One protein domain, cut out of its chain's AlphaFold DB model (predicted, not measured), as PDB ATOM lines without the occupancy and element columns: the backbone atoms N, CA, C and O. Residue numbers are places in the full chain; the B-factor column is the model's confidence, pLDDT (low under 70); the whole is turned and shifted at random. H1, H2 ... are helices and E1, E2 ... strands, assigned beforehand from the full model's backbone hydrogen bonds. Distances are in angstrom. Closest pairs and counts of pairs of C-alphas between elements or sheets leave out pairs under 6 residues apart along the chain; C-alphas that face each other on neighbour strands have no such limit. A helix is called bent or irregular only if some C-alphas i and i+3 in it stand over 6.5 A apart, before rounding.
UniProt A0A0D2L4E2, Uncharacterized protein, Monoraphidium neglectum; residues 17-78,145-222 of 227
ATOM      1  N   ALA A  17     -15.348  21.424 -24.726       84.81
ATOM      2  CA  ALA A  17     -15.622  20.938 -26.077       84.81
ATOM      3  C   ALA A  17     -14.329  20.692 -26.863       84.81
ATOM      4  O   ALA A  17     -14.174  19.623 -27.452       84.81
ATOM      5  N   GLU A  18     -13.382  21.626 -26.799       85.38
ATOM      6  CA  GLU A  18     -12.064  21.509 -27.420       85.38
ATOM      7  C   GLU A  18     -11.263  20.344 -26.827       85.38
ATOM      8  O   GLU A  18     -10.730  19.512 -27.559       85.38
ATOM      9  N   PHE A  19     -11.248  20.210 -25.495       87.12
ATOM     10  CA  PHE A  19     -10.582  19.099 -24.819       87.12
ATOM     11  C   PHE A  19     -11.083  17.747 -25.332       87.12
ATOM     12  O   PHE A  19     -10.290  16.864 -25.654       87.12
ATOM     13  N   PHE A  20     -12.397  17.569 -25.430       84.75
ATOM     14  CA  PHE A  20     -12.971  16.307 -25.878       84.75
ATOM     15  C   PHE A  20     -12.893  16.099 -27.397       84.75
ATOM     16  O   PHE A  20     -12.817  14.953 -27.850       84.75
ATOM     17  N   ALA A  21     -12.869  17.180 -28.176       84.12
ATOM     18  CA  ALA A  21     -12.568  17.136 -29.600       84.12
ATOM     19  C   ALA A  21     -11.134  16.648 -29.856       84.12
ATOM     20  O   ALA A  21     -10.915  15.883 -30.792       84.12
ATOM     21  N   ASP A  22     -10.177  17.004 -29.002       85.62
ATOM     22  CA  ASP A  22      -8.799  16.511 -29.095       85.62
ATOM     23  C   ASP A  22      -8.644  15.087 -28.531       85.62
ATOM     24  O   ASP A  22      -7.874  14.285 -29.060       85.62
ATOM     25  N   ASN A  23      -9.416  14.733 -27.497       85.25
ATOM     26  CA  ASN A  23      -9.289  13.479 -26.743       85.25
ATOM     27  C   ASN A  23     -10.465  12.509 -26.976       85.25
ATOM     28  O   ASN A  23     -11.120  12.022 -26.050       85.25
ATOM     29  N   LYS A  24     -10.740  12.208 -28.246       81.88
ATOM     30  CA  LYS A  24     -11.925  11.445 -28.700       81.88
ATOM     31  C   LYS A  24     -11.970  10.000 -28.194       81.88
ATOM     32  O   LYS A  24     -13.041   9.424 -27.992       81.88
ATOM     33  N   ASN A  25     -10.798   9.415 -27.971       83.00
ATOM     34  CA  ASN A  25     -10.626   8.073 -27.420       83.00
ATOM     35  C   ASN A  25     -11.236   7.931 -26.015       83.00
ATOM     36  O   ASN A  25     -11.818   6.888 -25.721       83.00
ATOM     37  N   ILE A  26     -11.178   8.982 -25.188       81.00
ATOM     38  CA  ILE A  26     -11.727   8.982 -23.820       81.00
ATOM     39  C   ILE A  26     -13.242   8.749 -23.837       81.00
ATOM     40  O   ILE A  26     -13.777   8.048 -22.982       81.00
ATOM     41  N   ALA A  27     -13.934   9.287 -24.841       78.69
ATOM     42  CA  ALA A  27     -15.379   9.148 -24.992       78.69
ATOM     43  C   ALA A  27     -15.803   7.933 -25.837       78.69
ATOM     44  O   ALA A  27     -16.988   7.758 -26.107       78.69
ATOM     45  N   GLY A  28     -14.859   7.091 -26.275       82.44
ATOM     46  CA  GLY A  28     -15.165   5.921 -27.099       82.44
ATOM     47  C   GLY A  28     -15.417   6.229 -28.578       82.44
ATOM     48  O   GLY A  28     -16.062   5.424 -29.249       82.44
ATOM     49  N   PHE A  29     -14.894   7.352 -29.083       85.81
ATOM     50  CA  PHE A  29     -14.946   7.759 -30.493       85.81
ATOM     51  C   PHE A  29     -13.571   7.614 -31.172       85.81
ATOM     52  O   PHE A  29     -13.050   8.547 -31.777       85.81
ATOM     53  N   ASP A  30     -12.948   6.444 -31.016       84.06
ATOM     54  CA  ASP A  30     -11.608   6.133 -31.543       84.06
ATOM     55  C   ASP A  30     -11.639   5.508 -32.951       84.06
ATOM     56  O   ASP A  30     -10.755   5.770 -33.766       84.06
ATOM     57  N   ASN A  31     -12.660   4.704 -33.255       86.06
ATOM     58  CA  ASN A  31     -12.800   3.985 -34.514       86.06
ATOM     59  C   ASN A  31     -14.224   4.100 -35.082       86.06
ATOM     60  O   ASN A  31     -15.182   4.114 -34.307       86.06
ATOM     61  N   PRO A  32     -14.401   4.119 -36.419       83.31
ATOM     62  CA  PRO A  32     -15.708   4.361 -37.038       83.31
ATOM     63  C   PRO A  32     -16.827   3.417 -36.573       83.31
ATOM     64  O   PRO A  32     -17.954   3.866 -36.364       83.31
ATOM     65  N   GLY A  33     -16.525   2.130 -36.369       84.88
ATOM     66  CA  GLY A  33     -17.509   1.144 -35.909       84.88
ATOM     67  C   GLY A  33     -17.972   1.406 -34.475       84.88
ATOM     68  O   GLY A  33     -19.171   1.434 -34.195       84.88
ATOM     69  N   LYS A  34     -17.029   1.683 -33.570       88.88
ATOM     70  CA  LYS A  34     -17.317   2.050 -32.181       88.88
ATOM     71  C   LYS A  34     -17.995   3.411 -32.095       88.88
ATOM     72  O   LYS A  34     -18.898   3.546 -31.287       88.88
ATOM     73  N   CYS A  35     -17.661   4.380 -32.950       90.69
ATOM     74  CA  CYS A  35     -18.361   5.667 -32.993       90.69
ATOM     75  C   CYS A  35     -19.860   5.486 -33.271       90.69
ATOM     76  O   CYS A  35     -20.681   6.117 -32.604       90.69
ATOM     77  N   LEU A  36     -20.222   4.619 -34.225       92.31
ATOM     78  CA  LEU A  36     -21.624   4.321 -34.527       92.31
ATOM     79  C   LEU A  36     -22.312   3.635 -33.340       92.31
ATOM     80  O   LEU A  36     -23.366   4.090 -32.902       92.31
ATOM     81  N   TYR A  37     -21.689   2.589 -32.789       92.81
ATOM     82  CA  TYR A  37     -22.205   1.880 -31.616       92.81
ATOM     83  C   TYR A  37     -22.401   2.815 -30.415       92.81
ATOM     84  O   TYR A  37     -23.487   2.860 -29.842       92.81
ATOM     85  N   THR A  38     -21.378   3.596 -30.066       92.94
ATOM     86  CA  THR A  38     -21.409   4.549 -28.953       92.94
ATOM     87  C   THR A  38     -22.494   5.598 -29.183       92.94
ATOM     88  O   THR A  38     -23.269   5.862 -28.275       92.94
ATOM     89  N   THR A  39     -22.640   6.133 -30.401       94.19
ATOM     90  CA  THR A  39     -23.717   7.091 -30.723       94.19
ATOM     91  C   THR A  39     -25.099   6.501 -30.452       94.19
ATOM     92  O   THR A  39     -25.915   7.131 -29.785       94.19
ATOM     93  N   VAL A  40     -25.362   5.283 -30.936       95.75
ATOM     94  CA  VAL A  40     -26.648   4.613 -30.702       95.75
ATOM     95  C   VAL A  40     -26.851   4.343 -29.212       95.75
ATOM     96  O   VAL A  40     -27.903   4.691 -28.682       95.75
ATOM     97  N   ARG A  41     -25.842   3.792 -28.524       94.38
ATOM     98  CA  ARG A  41     -25.897   3.501 -27.086       94.38
ATOM     99  C   ARG A  41     -26.269   4.742 -26.276       94.38
ATOM    100  O   ARG A  41     -27.237   4.701 -25.529       94.38
ATOM    101  N   GLU A  42     -25.550   5.846 -26.458       94.00
ATOM    102  CA  GLU A  42     -25.757   7.074 -25.680       94.00
ATOM    103  C   GLU A  42     -27.144   7.698 -25.910       94.00
ATOM    104  O   GLU A  42     -27.770   8.208 -24.979       94.00
ATOM    105  N   LEU A  43     -27.654   7.652 -27.146       94.94
ATOM    106  CA  LEU A  43     -28.997   8.149 -27.454       94.94
ATOM    107  C   LEU A  43     -30.086   7.247 -26.855       94.94
ATOM    108  O   LEU A  43     -31.056   7.756 -26.295       94.94
ATOM    109  N   VAL A  44     -29.913   5.925 -26.923       96.06
ATOM    110  CA  VAL A  44     -30.861   4.949 -26.361       96.06
ATOM    111  C   VAL A  44     -30.881   5.001 -24.835       96.06
ATOM    112  O   VAL A  44     -31.957   5.001 -24.244       96.06
ATOM    113  N   GLU A  45     -29.725   5.094 -24.178       94.31
ATOM    114  CA  GLU A  45     -29.648   5.235 -22.719       94.31
ATOM    115  C   GLU A  45     -30.366   6.503 -22.238       94.31
ATOM    116  O   GLU A  45     -31.096   6.465 -21.247       94.31
ATOM    117  N   ASN A  46     -30.230   7.615 -22.967       93.81
ATOM    118  CA  ASN A  46     -30.960   8.845 -22.666       93.81
ATOM    119  C   ASN A  46     -32.471   8.721 -22.891       93.81
ATOM    120  O   ASN A  46     -33.234   9.226 -22.070       93.81
ATOM    121  N   ALA A  47     -32.895   8.045 -23.958       95.56
ATOM    122  CA  ALA A  47     -34.304   7.770 -24.224       95.56
ATOM    123  C   ALA A  47     -34.935   6.902 -23.119       95.56
ATOM    124  O   ALA A  47     -36.004   7.234 -22.605       95.56
ATOM    125  N   LEU A  48     -34.244   5.836 -22.697       95.44
ATOM    126  CA  LEU A  48     -34.678   4.972 -21.594       95.44
ATOM    127  C   LEU A  48     -34.798   5.753 -20.285       95.44
ATOM    128  O   LEU A  48     -35.840   5.701 -19.637       95.44
ATOM    129  N   ASP A  49     -33.764   6.517 -19.922       93.62
ATOM    130  CA  ASP A  49     -33.781   7.338 -18.709       93.62
ATOM    131  C   ASP A  49     -34.905   8.396 -18.758       93.62
ATOM    132  O   ASP A  49     -35.509   8.708 -17.731       93.62
ATOM    133  N   SER A  50     -35.219   8.937 -19.943       93.62
ATOM    134  CA  SER A  50     -36.301   9.913 -20.126       93.62
ATOM    135  C   SER A  50     -37.686   9.293 -19.929       93.62
ATOM    136  O   SER A  50     -38.497   9.867 -19.199       93.62
ATOM    137  N   ALA A  51     -37.958   8.118 -20.500       95.25
ATOM    138  CA  ALA A  51     -39.213   7.391 -20.277       95.25
ATOM    139  C   ALA A  51     -39.368   6.948 -18.812       95.25
ATOM    140  O   ALA A  51     -40.410   7.163 -18.187       95.25
ATOM    141  N   GLU A  52     -38.295   6.425 -18.220       93.44
ATOM    142  CA  GLU A  52     -38.265   5.996 -16.821       93.44
ATOM    143  C   GLU A  52     -38.495   7.169 -15.851       93.44
ATOM    144  O   GLU A  52     -39.127   7.006 -14.805       93.44
ATOM    145  N   SER A  53     -38.047   8.381 -16.204       91.88
ATOM    146  CA  SER A  53     -38.236   9.579 -15.376       91.88
ATOM    147  C   SER A  53     -39.703   9.957 -15.147       91.88
ATOM    148  O   SER A  53     -40.015  10.536 -14.106       91.88
ATOM    149  N   ILE A  54     -40.586   9.596 -16.083       93.56
ATOM    150  CA  ILE A  54     -42.036   9.832 -16.021       93.56
ATOM    151  C   ILE A  54     -42.835   8.529 -15.862       93.56
ATOM    152  O   ILE A  54     -44.056   8.543 -16.006       93.56
ATOM    153  N   SER A  55     -42.150   7.419 -15.560       94.81
ATOM    154  CA  SER A  55     -42.743   6.103 -15.295       94.81
ATOM    155  C   SER A  55     -43.654   5.585 -16.416       94.81
ATOM    156  O   SER A  55     -44.700   4.996 -16.150       94.81
ATOM    157  N   VAL A  56     -43.255   5.792 -17.674       95.38
ATOM    158  CA  VAL A  56     -43.942   5.219 -18.842       95.38
ATOM    159  C   VAL A  56     -43.131   4.070 -19.431       95.38
ATOM    160  O   VAL A  56     -41.904   4.047 -19.331       95.38
ATOM    161  N   LEU A  57     -43.818   3.110 -20.057       97.44
ATOM    162  CA  LEU A  57     -43.149   2.043 -20.796       97.44
ATOM    163  C   LEU A  57     -42.399   2.664 -21.992       97.44
ATOM    164  O   LEU A  57     -43.034   3.359 -22.793       97.44
ATOM    165  N   PRO A  58     -41.077   2.449 -22.123       97.50
ATOM    166  CA  PRO A  58     -40.295   3.055 -23.191       97.50
ATOM    167  C   PRO A  58     -40.682   2.487 -24.559       97.50
ATOM    168  O   PRO A  58     -40.585   1.285 -24.800       97.50
ATOM    169  N   GLU A  59     -41.046   3.374 -25.478       97.94
ATOM    170  CA  GLU A  59     -41.166   3.102 -26.907       97.94
ATOM    171  C   GLU A  59     -40.031   3.843 -27.613       97.94
ATOM    172  O   GLU A  59     -40.029   5.071 -27.672       97.94
ATOM    173  N   ILE A  60     -39.042   3.099 -28.115       97.94
ATOM    174  CA  ILE A  60     -37.841   3.671 -28.730       97.94
ATOM    175  C   ILE A  60     -37.701   3.129 -30.148       97.94
ATOM    176  O   ILE A  60     -37.553   1.928 -30.358       97.94
ATOM    177  N   THR A  61     -37.715   4.029 -31.128       98.50
ATOM    178  CA  THR A  61     -37.444   3.710 -32.533       98.50
ATOM    179  C   THR A  61     -36.057   4.204 -32.907       98.50
ATOM    180  O   THR A  61     -35.743   5.381 -32.727       98.50
ATOM    181  N   ILE A  62     -35.240   3.310 -33.462       98.12
ATOM    182  CA  ILE A  62     -33.889   3.616 -33.934       98.12
ATOM    183  C   ILE A  62     -33.863   3.419 -35.445       98.12
ATOM    184  O   ILE A  62     -34.293   2.390 -35.961       98.12
ATOM    185  N   THR A  63     -33.347   4.406 -36.164       98.19
ATOM    186  CA  THR A  63     -33.170   4.353 -37.614       98.19
ATOM    187  C   THR A  63     -31.730   4.708 -37.945       98.19
ATOM    188  O   THR A  63     -31.224   5.737 -37.501       98.19
ATOM    189  N   VAL A  64     -31.065   3.844 -38.713       96.69
ATOM    190  CA  VAL A  64     -29.695   4.050 -39.194       96.69
ATOM    191  C   VAL A  64     -29.724   3.964 -40.709       96.69
ATOM    192  O   VAL A  64     -30.003   2.909 -41.271       96.69
ATOM    193  N   GLU A  65     -29.451   5.080 -41.372       95.25
ATOM    194  CA  GLU A  65     -29.454   5.165 -42.832       95.25
ATOM    195  C   GLU A  65     -28.056   5.482 -43.334       95.25
ATOM    196  O   GLU A  65     -27.421   6.432 -42.873       95.25
ATOM    197  N   GLU A  66     -27.586   4.725 -44.319       92.81
ATOM    198  CA  GLU A  66     -26.344   5.050 -45.006       92.81
ATOM    199  C   GLU A  66     -26.512   6.322 -45.852       92.81
ATOM    200  O   GLU A  66     -27.496   6.525 -46.569       92.81
ATOM    201  N   VAL A  67     -25.529   7.211 -45.755       91.12
ATOM    202  CA  VAL A  67     -25.456   8.466 -46.493       91.12
ATOM    203  C   VAL A  67     -24.253   8.385 -47.421       91.12
ATOM    204  O   VAL A  67     -23.105   8.360 -46.981       91.12
ATOM    205  N   SER A  68     -24.517   8.371 -48.727       88.69
ATOM    206  CA  SER A  68     -23.447   8.376 -49.723       88.69
ATOM    207  C   SER A  68     -22.627   9.665 -49.648       88.69
ATOM    208  O   SER A  68     -23.138  10.739 -49.315       88.69
ATOM    209  N   LYS A  69     -21.349   9.590 -50.033       84.25
ATOM    210  CA  LYS A  69     -20.461  10.761 -50.085       84.25
ATOM    211  C   LYS A  69     -21.019  11.879 -50.973       84.25
ATOM    212  O   LYS A  69     -20.940  13.045 -50.604       84.25
ATOM    213  N   ALA A  70     -21.634  11.529 -52.105       83.75
ATOM    214  CA  ALA A  70     -22.290  12.492 -52.988       83.75
ATOM    215  C   ALA A  70     -23.452  13.220 -52.286       83.75
ATOM    216  O   ALA A  70     -23.536  14.446 -52.341       83.75
ATOM    217  N   ARG A  71     -24.308  12.479 -51.565       86.56
ATOM    218  CA  ARG A  71     -25.404  13.064 -50.777       86.56
ATOM    219  C   ARG A  71     -24.867  13.962 -49.663       86.56
ATOM    220  O   ARG A  71     -25.402  15.047 -49.464       86.56
ATOM    221  N   LEU A  72     -23.810  13.542 -48.968       88.19
ATOM    222  CA  LEU A  72     -23.174  14.344 -47.921       88.19
ATOM    223  C   LEU A  72     -22.586  15.651 -48.471       88.19
ATOM    224  O   LEU A  72     -22.798  16.707 -47.885       88.19
ATOM    225  N   ASN A  73     -21.874  15.594 -49.596       86.56
ATOM    226  CA  ASN A  73     -21.293  16.774 -50.237       86.56
ATOM    227  C   ASN A  73     -22.370  17.787 -50.640       86.56
ATOM    228  O   ASN A  73     -22.227  18.972 -50.344       86.56
ATOM    229  N   ARG A  74     -23.490  17.312 -51.200       86.06
ATOM    230  CA  ARG A  74     -24.660  18.155 -51.472       86.06
ATOM    231  C   ARG A  74     -25.211  18.796 -50.198       86.06
ATOM    232  O   ARG A  74     -25.455  19.995 -50.187       86.06
ATOM    233  N   LEU A  75     -25.369  18.030 -49.115       87.06
ATOM    234  CA  LEU A  75     -25.840  18.565 -47.827       87.06
ATOM    235  C   LEU A  75     -24.902  19.633 -47.250       87.06
ATOM    236  O   LEU A  75     -25.366  20.550 -46.582       87.06
ATOM    237  N   ARG A  76     -23.596  19.531 -47.509       86.38
ATOM    238  CA  ARG A  76     -22.599  20.534 -47.104       86.38
ATOM    239  C   ARG A  76     -22.598  21.789 -47.981       86.38
ATOM    240  O   ARG A  76     -21.860  22.716 -47.675       86.38
ATOM    241  N   GLY A  77     -23.342  21.799 -49.088       83.81
ATOM    242  CA  GLY A  77     -23.235  22.846 -50.105       83.81
ATOM    243  C   GLY A  77     -21.919  22.801 -50.889       83.81
ATOM    244  O   GLY A  77     -21.594  23.748 -51.591       83.81
ATOM    245  N   VAL A  78     -21.162  21.702 -50.789       79.44
ATOM    246  CA  VAL A  78     -19.954  21.453 -51.587       79.44
ATOM    247  C   VAL A  78     -20.375  20.607 -52.783       79.44
ATOM    248  O   VAL A  78     -19.973  19.451 -52.932       79.44
ATOM    249  N   LEU A 145     -17.632   5.691 -44.749       84.19
ATOM    250  CA  LEU A 145     -19.077   5.496 -44.714       84.19
ATOM    251  C   LEU A 145     -19.671   6.507 -43.735       84.19
ATOM    252  O   LEU A 145     -19.160   6.682 -42.627       84.19
ATOM    253  N   PHE A 146     -20.743   7.173 -44.146       90.75
ATOM    254  CA  PHE A 146     -21.467   8.115 -43.304       90.75
ATOM    255  C   PHE A 146     -22.855   7.566 -43.027       90.75
ATOM    256  O   PHE A 146     -23.477   6.968 -43.901       90.75
ATOM    257  N   TYR A 147     -23.348   7.791 -41.814       93.69
ATOM    258  CA  TYR A 147     -24.659   7.320 -41.393       93.69
ATOM    259  C   TYR A 147     -25.461   8.470 -40.799       93.69
ATOM    260  O   TYR A 147     -24.929   9.286 -40.045       93.69
ATOM    261  N   ARG A 148     -26.755   8.506 -41.109       95.00
ATOM    262  CA  ARG A 148     -27.738   9.296 -40.376       95.00
ATOM    263  C   ARG A 148     -28.365   8.392 -39.324       95.00
ATOM    264  O   ARG A 148     -29.060   7.439 -39.663       95.00
ATOM    265  N   VAL A 149     -28.103   8.698 -38.058       96.50
ATOM    266  CA  VAL A 149     -28.711   8.013 -36.912       96.50
ATOM    267  C   VAL A 149     -29.858   8.872 -36.399       96.50
ATOM    268  O   VAL A 149     -29.675  10.056 -36.132       96.50
ATOM    269  N   THR A 150     -31.046   8.289 -36.279       97.56
ATOM    270  CA  THR A 150     -32.227   8.927 -35.688       97.56
ATOM    271  C   THR A 150     -32.745   8.049 -34.561       97.56
ATOM    272  O   THR A 150     -32.954   6.854 -34.754       97.56
ATOM    273  N   VAL A 151     -32.953   8.648 -33.389       97.88
ATOM    274  CA  VAL A 151     -33.581   8.000 -32.234       97.88
ATOM    275  C   VAL A 151     -34.818   8.805 -31.865       97.88
ATOM    276  O   VAL A 151     -34.747  10.025 -31.723       97.88
ATOM    277  N   LYS A 152     -35.953   8.120 -31.765       98.12
ATOM    278  CA  LYS A 152     -37.234   8.676 -31.326       98.12
ATOM    279  C   LYS A 152     -37.683   7.920 -30.088       98.12
ATOM    280  O   LYS A 152     -37.677   6.692 -30.107       98.12
ATOM    281  N   ASP A 153     -38.118   8.651 -29.074       97.88
ATOM    282  CA  ASP A 153     -38.649   8.106 -27.832       97.88
ATOM    283  C   ASP A 153     -39.997   8.740 -27.452       97.88
ATOM    284  O   ASP A 153     -40.410   9.757 -28.020       97.88
ATOM    285  N   ASN A 154     -40.689   8.110 -26.503       97.19
ATOM    286  CA  ASN A 154     -41.920   8.592 -25.874       97.19
ATOM    287  C   ASN A 154     -41.679   9.128 -24.445       97.19
ATOM    288  O   ASN A 154     -42.576   9.066 -23.601       97.19
ATOM    289  N   GLY A 155     -40.465   9.605 -24.153       96.12
ATOM    290  CA  GLY A 155     -40.061  10.055 -22.830       96.12
ATOM    291  C   GLY A 155     -40.637  11.410 -22.413       96.12
ATOM    292  O   GLY A 155     -41.583  11.945 -22.989       96.12
ATOM    293  N   SER A 156     -40.040  11.994 -21.374       94.88
ATOM    294  CA  SER A 156     -40.437  13.288 -20.798       94.88
ATOM    295  C   SER A 156     -40.325  14.469 -21.765       94.88
ATOM    296  O   SER A 156     -40.933  15.518 -21.530       94.88
ATOM    297  N   GLY A 157     -39.503  14.319 -22.806       95.06
ATOM    298  CA  GLY A 157     -39.049  15.414 -23.649       95.06
ATOM    299  C   GLY A 157     -38.132  16.391 -22.907       95.06
ATOM    300  O   GLY A 157     -37.753  16.182 -21.751       95.06
ATOM    301  N   MET A 158     -37.773  17.469 -23.600       94.19
ATOM    302  CA  MET A 158     -36.919  18.553 -23.121       94.19
ATOM    303  C   MET A 158     -37.664  19.889 -23.248       94.19
ATOM    304  O   MET A 158     -38.273  20.138 -24.295       94.19
ATOM    305  N   PRO A 159     -37.621  20.772 -22.234       93.81
ATOM    306  CA  PRO A 159     -38.215  22.100 -22.339       93.81
ATOM    307  C   PRO A 159     -37.538  22.921 -23.440       93.81
ATOM    308  O   PRO A 159     -36.316  23.013 -23.469       93.81
ATOM    309  N   HIS A 160     -38.334  23.565 -24.300       93.62
ATOM    310  CA  HIS A 160     -37.876  24.386 -25.433       93.62
ATOM    311  C   HIS A 160     -36.616  25.216 -25.136       93.62
ATOM    312  O   HIS A 160     -35.580  25.024 -25.763       93.62
ATOM    313  N   LYS A 161     -36.697  26.077 -24.115       93.31
ATOM    314  CA  LYS A 161     -35.637  27.012 -23.716       93.31
ATOM    315  C   LYS A 161     -34.330  26.345 -23.267       93.31
ATOM    316  O   LYS A 161     -33.279  26.957 -23.393       93.31
ATOM    317  N   ASP A 162     -34.396  25.111 -22.767       92.50
ATOM    318  CA  ASP A 162     -33.255  24.423 -22.159       92.50
ATOM    319  C   ASP A 162     -32.535  23.510 -23.171       92.50
ATOM    320  O   ASP A 162     -31.395  23.116 -22.938       92.50
ATOM    321  N   ILE A 163     -33.155  23.196 -24.321       92.75
ATOM    322  CA  ILE A 163     -32.591  22.305 -25.355       92.75
ATOM    323  C   ILE A 163     -31.174  22.726 -25.803       92.75
ATOM    324  O   ILE A 163     -30.300  21.851 -25.834       92.75
ATOM    325  N   PRO A 164     -30.897  24.010 -26.123       92.31
ATOM    326  CA  PRO A 164     -29.559  24.430 -26.539       92.31
ATOM    327  C   PRO A 164     -28.495  24.169 -25.471       92.31
ATOM    328  O   PRO A 164     -27.431  23.641 -25.781       92.31
ATOM    329  N   ASP A 165     -28.789  24.450 -24.202       89.88
ATOM    330  CA  ASP A 165     -27.838  24.218 -23.114       89.88
ATOM    331  C   ASP A 165     -27.705  22.732 -22.770       89.88
ATOM    332  O   ASP A 165     -26.602  22.264 -22.482       89.88
ATOM    333  N   MET A 166     -28.793  21.959 -22.837       89.62
ATOM    334  CA  MET A 166     -28.794  20.521 -22.548       89.62
ATOM    335  C   MET A 166     -27.987  19.704 -23.561       89.62
ATOM    336  O   MET A 166     -27.431  18.675 -23.177       89.62
ATOM    337  N   LEU A 167     -27.913  20.132 -24.826       90.44
ATOM    338  CA  LEU A 167     -27.256  19.381 -25.907       90.44
ATOM    339  C   LEU A 167     -26.020  20.076 -26.493       90.44
ATOM    340  O   LEU A 167     -25.115  19.387 -26.953       90.44
ATOM    341  N   GLY A 168     -25.951  21.406 -26.452       87.06
ATOM    342  CA  GLY A 168     -24.840  22.192 -26.994       87.06
ATOM    343  C   GLY A 168     -23.726  22.490 -25.988       87.06
ATOM    344  O   GLY A 168     -22.571  22.611 -26.382       87.06
ATOM    345  N   ARG A 169     -24.026  22.552 -24.681       86.69
ATOM    346  CA  ARG A 169     -23.019  22.839 -23.646       86.69
ATOM    347  C   ARG A 169     -22.433  21.558 -23.057       86.69
ATOM    348  O   ARG A 169     -23.127  20.768 -22.415       86.69
ATOM    349  N   VAL A 170     -21.137  21.338 -23.235       83.94
ATOM    350  CA  VAL A 170     -20.435  20.170 -22.674       83.94
ATOM    351  C   VAL A 170     -20.418  20.248 -21.141       83.94
ATOM    352  O   VAL A 170     -20.341  21.336 -20.581       83.94
ATOM    353  N   LEU A 171     -20.546  19.104 -20.457       81.75
ATOM    354  CA  LEU A 171     -20.678  19.008 -18.986       81.75
ATOM    355  C   LEU A 171     -21.921  19.700 -18.385       81.75
ATOM    356  O   LEU A 171     -21.967  19.957 -17.186       81.75
ATOM    357  N   SER A 172     -22.948  19.989 -19.186       79.69
ATOM    358  CA  SER A 172     -24.297  20.260 -18.665       79.69
ATOM    359  C   SER A 172     -25.103  18.961 -18.513       79.69
ATOM    360  O   SER A 172     -24.802  17.936 -19.127       79.69
ATOM    361  N   GLY A 173     -26.164  18.951 -17.721       78.19
ATOM    362  CA  GLY A 173     -27.000  17.761 -17.624       78.19
ATOM    363  C   GLY A 173     -27.985  17.831 -16.480       78.19
ATOM    364  O   GLY A 173     -27.798  18.566 -15.517       78.19
ATOM    365  N   THR A 174     -29.038  17.031 -16.583       77.56
ATOM    366  CA  THR A 174     -30.097  16.929 -15.573       77.56
ATOM    367  C   THR A 174     -29.866  15.776 -14.591       77.56
ATOM    368  O   THR A 174     -30.647  15.587 -13.664       77.56
ATOM    369  N   LYS A 175     -28.784  15.004 -14.774       78.56
ATOM    370  CA  LYS A 175     -28.515  13.734 -14.074       78.56
ATOM    371  C   LYS A 175     -27.515  13.843 -12.909       78.56
ATOM    372  O   LYS A 175     -27.044  12.826 -12.422       78.56
ATOM    373  N   TYR A 176     -27.212  15.049 -12.423       74.31
ATOM    374  CA  TYR A 176     -26.311  15.260 -11.270       74.31
ATOM    375  C   TYR A 176     -26.951  14.977  -9.897       74.31
ATOM    376  O   TYR A 176     -26.326  15.199  -8.865       74.31
ATOM    377  N   GLY A 177     -28.204  14.518  -9.869       73.81
ATOM    378  CA  GLY A 177     -28.904  14.161  -8.636       73.81
ATOM    379  C   GLY A 177     -28.510  12.791  -8.074       73.81
ATOM    380  O   GLY A 177     -27.724  12.050  -8.654       73.81
ATOM    381  N   VAL A 178     -29.125  12.421  -6.948       75.25
ATOM    382  CA  VAL A 178     -28.882  11.146  -6.234       75.25
ATOM    383  C   VAL A 178     -29.692   9.973  -6.829       75.25
ATOM    384  O   VAL A 178     -29.665   8.856  -6.325       75.25
ATOM    385  N   LYS A 179     -30.427  10.200  -7.925       79.56
ATOM    386  CA  LYS A 179     -31.212   9.160  -8.601       79.56
ATOM    387  C   LYS A 179     -30.311   8.340  -9.525       79.56
ATOM    388  O   LYS A 179     -29.619   8.900 -10.374       79.56
ATOM    389  N   GLN A 180     -30.357   7.016  -9.389       80.75
ATOM    390  CA  GLN A 180     -29.657   6.109 -10.296       80.75
ATOM    391  C   GLN A 180     -30.172   6.295 -11.730       80.75
ATOM    392  O   GLN A 180     -31.374   6.271 -11.978       80.75
ATOM    393  N   THR A 181     -29.249   6.506 -12.663       84.19
ATOM    394  CA  THR A 181     -29.501   6.658 -14.103       84.19
ATOM    395  C   THR A 181     -28.365   5.985 -14.873       84.19
ATOM    396  O   THR A 181     -27.310   5.710 -14.294       84.19
ATOM    397  N   ARG A 182     -28.566   5.687 -16.164       86.44
ATOM    398  CA  ARG A 182     -27.545   5.009 -16.986       86.44
ATOM    399  C   ARG A 182     -26.353   5.927 -17.268       86.44
ATOM    400  O   ARG A 182     -25.203   5.523 -17.122       86.44
ATOM    401  N   GLY A 183     -26.626   7.191 -17.594       75.38
ATOM    402  CA  GLY A 183     -25.597   8.200 -17.867       75.38
ATOM    403  C   GLY A 183     -25.252   9.067 -16.649       75.38
ATOM    404  O   GLY A 183     -26.143   9.658 -16.052       75.38
ATOM    405  N   LYS A 184     -23.958   9.228 -16.329       69.38
ATOM    406  CA  LYS A 184     -23.501   9.957 -15.120       69.38
ATOM    407  C   LYS A 184     -22.969  11.376 -15.361       69.38
ATOM    408  O   LYS A 184     -23.193  12.263 -14.548       69.38
ATOM    409  N   PHE A 185     -22.249  11.607 -16.460       69.38
ATOM    410  CA  PHE A 185     -21.437  12.828 -16.627       69.38
ATOM    411  C   PHE A 185     -22.053  13.900 -17.539       69.38
ATOM    412  O   PHE A 185     -21.420  14.923 -17.784       69.38
ATOM    413  N   GLY A 186     -23.252  13.665 -18.088       71.94
ATOM    414  CA  GLY A 186     -23.887  14.607 -19.024       71.94
ATOM    415  C   GLY A 186     -23.095  14.817 -20.324       71.94
ATOM    416  O   GLY A 186     -23.225  15.855 -20.972       71.94
ATOM    417  N   LEU A 187     -22.246  13.848 -20.683       82.94
ATOM    418  CA  LEU A 187     -21.247  13.969 -21.745       82.94
ATOM    419  C   LEU A 187     -21.596  13.150 -22.998       82.94
ATOM    420  O   LEU A 187     -21.399  13.622 -24.111       82.94
ATOM    421  N   GLY A 188     -22.133  11.942 -22.833       82.31
ATOM    422  CA  GLY A 188     -22.151  10.931 -23.892       82.31
ATOM    423  C   GLY A 188     -22.861  11.332 -25.189       82.31
ATOM    424  O   GLY A 188     -22.235  11.342 -26.247       82.31
ATOM    425  N   ALA A 189     -24.123  11.768 -25.126       88.62
ATOM    426  CA  ALA A 189     -24.824  12.228 -26.333       88.62
ATOM    427  C   ALA A 189     -24.146  13.443 -26.982       88.62
ATOM    428  O   ALA A 189     -24.092  13.537 -28.202       88.62
ATOM    429  N   LYS A 190     -23.553  14.340 -26.192       89.94
ATOM    430  CA  LYS A 190     -22.850  15.521 -26.716       89.94
ATOM    431  C   LYS A 190     -21.578  15.146 -27.440       89.94
ATOM    432  O   LYS A 190     -21.262  15.752 -28.453       89.94
ATOM    433  N   MET A 191     -20.886  14.111 -26.974       89.88
ATOM    434  CA  MET A 191     -19.739  13.560 -27.687       89.88
ATOM    435  C   MET A 191     -20.130  13.022 -29.055       89.88
ATOM    436  O   MET A 191     -19.413  13.266 -30.024       89.88
ATOM    437  N   ALA A 192     -21.298  12.383 -29.162       91.44
ATOM    438  CA  ALA A 192     -21.829  11.980 -30.458       91.44
ATOM    439  C   ALA A 192     -22.107  13.192 -31.366       91.44
ATOM    440  O   ALA A 192     -21.775  13.156 -32.550       91.44
ATOM    441  N   LEU A 193     -22.651  14.284 -30.815       91.94
ATOM    442  CA  LEU A 193     -22.913  15.522 -31.559       91.94
ATOM    443  C   LEU A 193     -21.620  16.220 -32.009       91.94
ATOM    444  O   LEU A 193     -21.495  16.559 -33.184       91.94
ATOM    445  N   ILE A 194     -20.634  16.365 -31.118       90.62
ATOM    446  CA  ILE A 194     -19.311  16.930 -31.428       90.62
ATOM    447  C   ILE A 194     -18.636  16.099 -32.515       90.62
ATOM    448  O   ILE A 194     -18.171  16.644 -33.513       90.62
ATOM    449  N   TRP A 195     -18.624  14.772 -32.378       89.75
ATOM    450  CA  TRP A 195     -18.029  13.897 -33.384       89.75
ATOM    451  C   TRP A 195     -18.749  13.988 -34.732       89.75
ATOM    452  O   TRP A 195     -18.095  14.081 -35.775       89.75
ATOM    453  N   SER A 196     -20.084  14.019 -34.726       91.56
ATOM    454  CA  SER A 196     -20.883  14.248 -35.932       91.56
ATOM    455  C   SER A 196     -20.496  15.569 -36.598       91.56
ATOM    456  O   SER A 196     -20.204  15.584 -37.794       91.56
ATOM    457  N   LYS A 197     -20.377  16.659 -35.831       91.19
ATOM    458  CA  LYS A 197     -19.959  17.967 -36.345       91.19
ATOM    459  C   LYS A 197     -18.531  17.948 -36.891       91.19
ATOM    460  O   LYS A 197     -18.303  18.430 -37.994       91.19
ATOM    461  N   MET A 198     -17.576  17.346 -36.187       89.00
ATOM    462  CA  MET A 198     -16.182  17.265 -36.647       89.00
ATOM    463  C   MET A 198     -16.029  16.440 -37.928       89.00
ATOM    464  O   MET A 198     -15.203  16.758 -38.780       89.00
ATOM    465  N   THR A 199     -16.796  15.357 -38.065       88.88
ATOM    466  CA  THR A 199     -16.682  14.444 -39.212       88.88
ATOM    467  C   THR A 199     -17.510  14.889 -40.407       88.88
ATOM    468  O   THR A 199     -17.043  14.800 -41.545       88.88
ATOM    469  N   THR A 200     -18.732  15.367 -40.166       90.00
ATOM    470  CA  THR A 200     -19.707  15.724 -41.202       90.00
ATOM    471  C   THR A 200     -19.804  17.226 -41.439       90.00
ATOM    472  O   THR A 200     -20.175  17.610 -42.539       90.00
ATOM    473  N   GLY A 201     -19.419  18.087 -40.500       90.44
ATOM    474  CA  GLY A 201     -19.571  19.543 -40.614       90.44
ATOM    475  C   GLY A 201     -21.025  20.027 -40.572       90.44
ATOM    476  O   GLY A 201     -21.258  21.234 -40.540       90.44
ATOM    477  N   LEU A 202     -21.992  19.106 -40.557       91.69
ATOM    478  CA  LEU A 202     -23.413  19.407 -40.611       91.69
ATOM    479  C   LEU A 202     -23.969  19.680 -39.208       91.69
ATOM    480  O   LEU A 202     -23.490  19.087 -38.236       91.69
ATOM    481  N   PRO A 203     -24.991  20.545 -39.102       93.62
ATOM    482  CA  PRO A 203     -25.741  20.704 -37.868       93.62
ATOM    483  C   PRO A 203     -26.612  19.469 -37.608       93.62
ATOM    484  O   PRO A 203     -26.839  18.630 -38.485       93.62
ATOM    485  N   PHE A 204     -27.140  19.370 -36.395       93.06
ATOM    486  CA  PHE A 204     -27.993  18.269 -35.964       93.06
ATOM    487  C   PHE A 204     -29.413  18.752 -35.673       93.06
ATOM    488  O   PHE A 204     -29.636  19.846 -35.156       93.06
ATOM    489  N   THR A 205     -30.390  17.918 -36.019       95.81
ATOM    490  CA  THR A 205     -31.810  18.231 -35.863       95.81
ATOM    491  C   THR A 205     -32.361  17.579 -34.606       95.81
ATOM    492  O   THR A 205     -32.214  16.375 -34.406       95.81
ATOM    493  N   ILE A 206     -33.046  18.364 -33.783       96.31
ATOM    494  CA  ILE A 206     -33.710  17.906 -32.564       96.31
ATOM    495  C   ILE A 206     -35.177  18.278 -32.650       96.31
ATOM    496  O   ILE A 206     -35.553  19.352 -33.120       96.31
ATOM    497  N   SER A 207     -36.040  17.385 -32.184       96.88
ATOM    498  CA  SER A 207     -37.442  17.714 -31.983       96.88
ATOM    499  C   SER A 207     -37.937  17.109 -30.688       96.88
ATOM    500  O   SER A 207     -37.758  15.918 -30.462       96.88
ATOM    501  N   SER A 208     -38.564  17.923 -29.847       96.69
ATOM    502  CA  SER A 208     -38.997  17.504 -28.517       96.69
ATOM    503  C   SER A 208     -40.293  18.198 -28.121       96.69
ATOM    504  O   SER A 208     -40.556  19.322 -28.547       96.69
ATOM    505  N   ALA A 209     -41.112  17.521 -27.331       95.25
ATOM    506  CA  ALA A 209     -42.338  18.060 -26.765       95.25
ATOM    507  C   ALA A 209     -42.450  17.559 -25.329       95.25
ATOM    508  O   ALA A 209     -42.143  16.400 -25.055       95.25
ATOM    509  N   THR A 210     -42.884  18.426 -24.422       94.31
ATOM    510  CA  THR A 210     -43.187  18.038 -23.040       94.31
ATOM    511  C   THR A 210     -44.700  17.941 -22.870       94.31
ATOM    512  O   THR A 210     -45.447  18.653 -23.535       94.31
ATOM    513  N   ARG A 211     -45.188  17.097 -21.951       86.88
ATOM    514  CA  ARG A 211     -46.636  16.855 -21.756       86.88
ATOM    515  C   ARG A 211     -47.465  18.118 -21.466       86.88
ATOM    516  O   ARG A 211     -48.675  18.104 -21.649       86.88
ATOM    517  N   ARG A 212     -46.829  19.183 -20.968       85.31
ATOM    518  CA  ARG A 212     -47.476  20.460 -20.621       85.31
ATOM    519  C   ARG A 212     -47.399  21.509 -21.736       85.31
ATOM    520  O   ARG A 212     -47.856  22.625 -21.522       85.31
ATOM    521  N   GLN A 213     -46.799  21.182 -22.878       86.44
ATOM    522  CA  GLN A 213     -46.690  22.070 -24.032       86.44
ATOM    523  C   GLN A 213     -47.668  21.630 -25.121       86.44
ATOM    524  O   GLN A 213     -47.786  20.446 -25.423       86.44
ATOM    525  N   ASP A 214     -48.354  22.601 -25.711       92.19
ATOM    526  CA  ASP A 214     -49.225  22.445 -26.882       92.19
ATOM    527  C   ASP A 214     -48.447  22.506 -28.208       92.19
ATOM    528  O   ASP A 214     -49.003  22.266 -29.278       92.19
ATOM    529  N   PHE A 215     -47.144  22.780 -28.140       93.94
ATOM    530  CA  PHE A 215     -46.254  22.854 -29.288       93.94
ATOM    531  C   PHE A 215     -45.139  21.805 -29.230       93.94
ATOM    532  O   PHE A 215     -44.718  21.333 -28.170       93.94
ATOM    533  N   ARG A 216     -44.600  21.486 -30.410       95.75
ATOM    534  CA  ARG A 216     -43.383  20.687 -30.568       95.75
ATOM    535  C   ARG A 216     -42.218  21.613 -30.887       95.75
ATOM    536  O   ARG A 216     -42.239  22.322 -31.887       95.75
ATOM    537  N   SER A 217     -41.182  21.573 -30.061       96.50
ATOM    538  CA  SER A 217     -39.926  22.271 -30.332       96.50
ATOM    539  C   SER A 217     -39.200  21.599 -31.490       96.50
ATOM    540  O   SER A 217     -39.074  20.374 -31.496       96.50
ATOM    541  N   HIS A 218     -38.682  22.391 -32.425       97.06
ATOM    542  CA  HIS A 218     -37.811  21.938 -33.505       97.06
ATOM    543  C   HIS A 218     -36.566  22.825 -33.543       97.06
ATOM    544  O   HIS A 218     -36.683  24.042 -33.655       97.06
ATOM    545  N   TYR A 219     -35.389  22.215 -33.432       96.00
ATOM    546  CA  TYR A 219     -34.106  22.907 -33.433       96.00
ATOM    547  C   TYR A 219     -33.169  22.301 -34.470       96.00
ATOM    548  O   TYR A 219     -33.081  21.079 -34.604       96.00
ATOM    549  N   ILE A 220     -32.426  23.172 -35.145       95.25
ATOM    550  CA  ILE A 220     -31.222  22.825 -35.895       95.25
ATOM    551  C   ILE A 220     -30.077  23.444 -35.104       95.25
ATOM    552  O   ILE A 220     -29.971  24.665 -35.024       95.25
ATOM    553  N   LEU A 221     -29.293  22.603 -34.442       91.94
ATOM    554  CA  LEU A 221     -28.233  23.034 -33.544       91.94
ATOM    555  C   LEU A 221     -26.864  22.780 -34.165       91.94
ATOM    556  O   LEU A 221     -26.647  21.801 -34.883       91.94
ATOM    557  N   ASP A 222     -25.943  23.673 -33.835       90.56
ATOM    558  CA  ASP A 222     -24.528  23.568 -34.141       90.56
ATOM    559  C   ASP A 222     -23.723  23.814 -32.859       90.56
ATOM    560  O   ASP A 222     -24.208  24.489 -31.947       90.56
TER     561      ASP A 222
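AT A GLANCE: This is residues 17 to 78 and 145 to 222 of the 227 residues of an uncharacterized protein of Monoraphidium neglectum (UniProt A0A0D2L4E2). Two antiparallel strand pairs, E1 with E2 and E3 with E4, lie side by side as a wall with a gap between E2 and E3, and helices H2, H5 and H4 cover one face of it. H1 packs on H5 away from the strands, and H3 sits at one end of the wall. The printed part has 140 residues, with five named helices and four named strands in the order H1 H2 E1 H3 E2 H4 H5 E3 E4; the class is mixed, helices and strands. It is compact, with a radius of gyration of the C-alphas of 15.3 A and spans of 42 by 33 by 25 A.

IN THESE COORDINATES: H1, residues 17 to 22, begins at C-alpha 17 (-15.622, 20.938, -26.077). H2, residues 32 to 53, is 31.7 A long. E1, residues 60 to 67, is 22.2 A long; H3 is residues 69 to 75. E2, residues 146 to 153, is 23.1 A long. H4, residues 160 to 168, is irregular: C-alphas 161 and 164 are 7.2 A apart. H5, residues 188 to 200, is 18.1 A long. E3 is residues 204 to 208, and E4, residues 217 to 221, ends at C-alpha 221 (-28.233, 23.034, -33.544).

HOW THE PARTS SIT: H5, the hub, touches H1 (closest C-alphas Ala 21 and Ile 194, 7.0 A). With residues 188 to 192 alone it touches H2, at a steep tilt of 39 degrees, opposite ways; the closest C-alphas, of Thr 39 and Ala 192, are 5.2 A apart. H4 and H5 only just touch, with 3 pairs of C-alphas within 8 A, the closest those of Leu 167 and Lys 190, 5.9 A. E1 and E2 are antiparallel, with N 63 and O 150 within hydrogen-bond range at 2.9 A; E3 and E4 form a hairpin, with N 206 and O 219 at 2.8 A. E2 and E3 are near each other, with 7 pairs of C-alphas within 10 A. The closest C-alphas of H2 and E2, Ala 47 and Asp 153, are 5.7 A apart; those of H4 and E4, His 160 and Ser 217, also 5.7 A. In H1, H2, H3 and H5 every O i to N i+4 pair is within hydrogen-bond range; in H4, 3 of 5.

THE WHOLE: The two C-alphas farthest apart, of Val 78 and Val 178, are 47.4 A apart. Residues 79 to 144 are not printed; C-alphas 78 and 145 are 17.4 A apart across the cut. The link from H4 to H5 is long, 19 residues. Mean pLDDT of the printed part is 89.6; residues 184 to 185 are under 70.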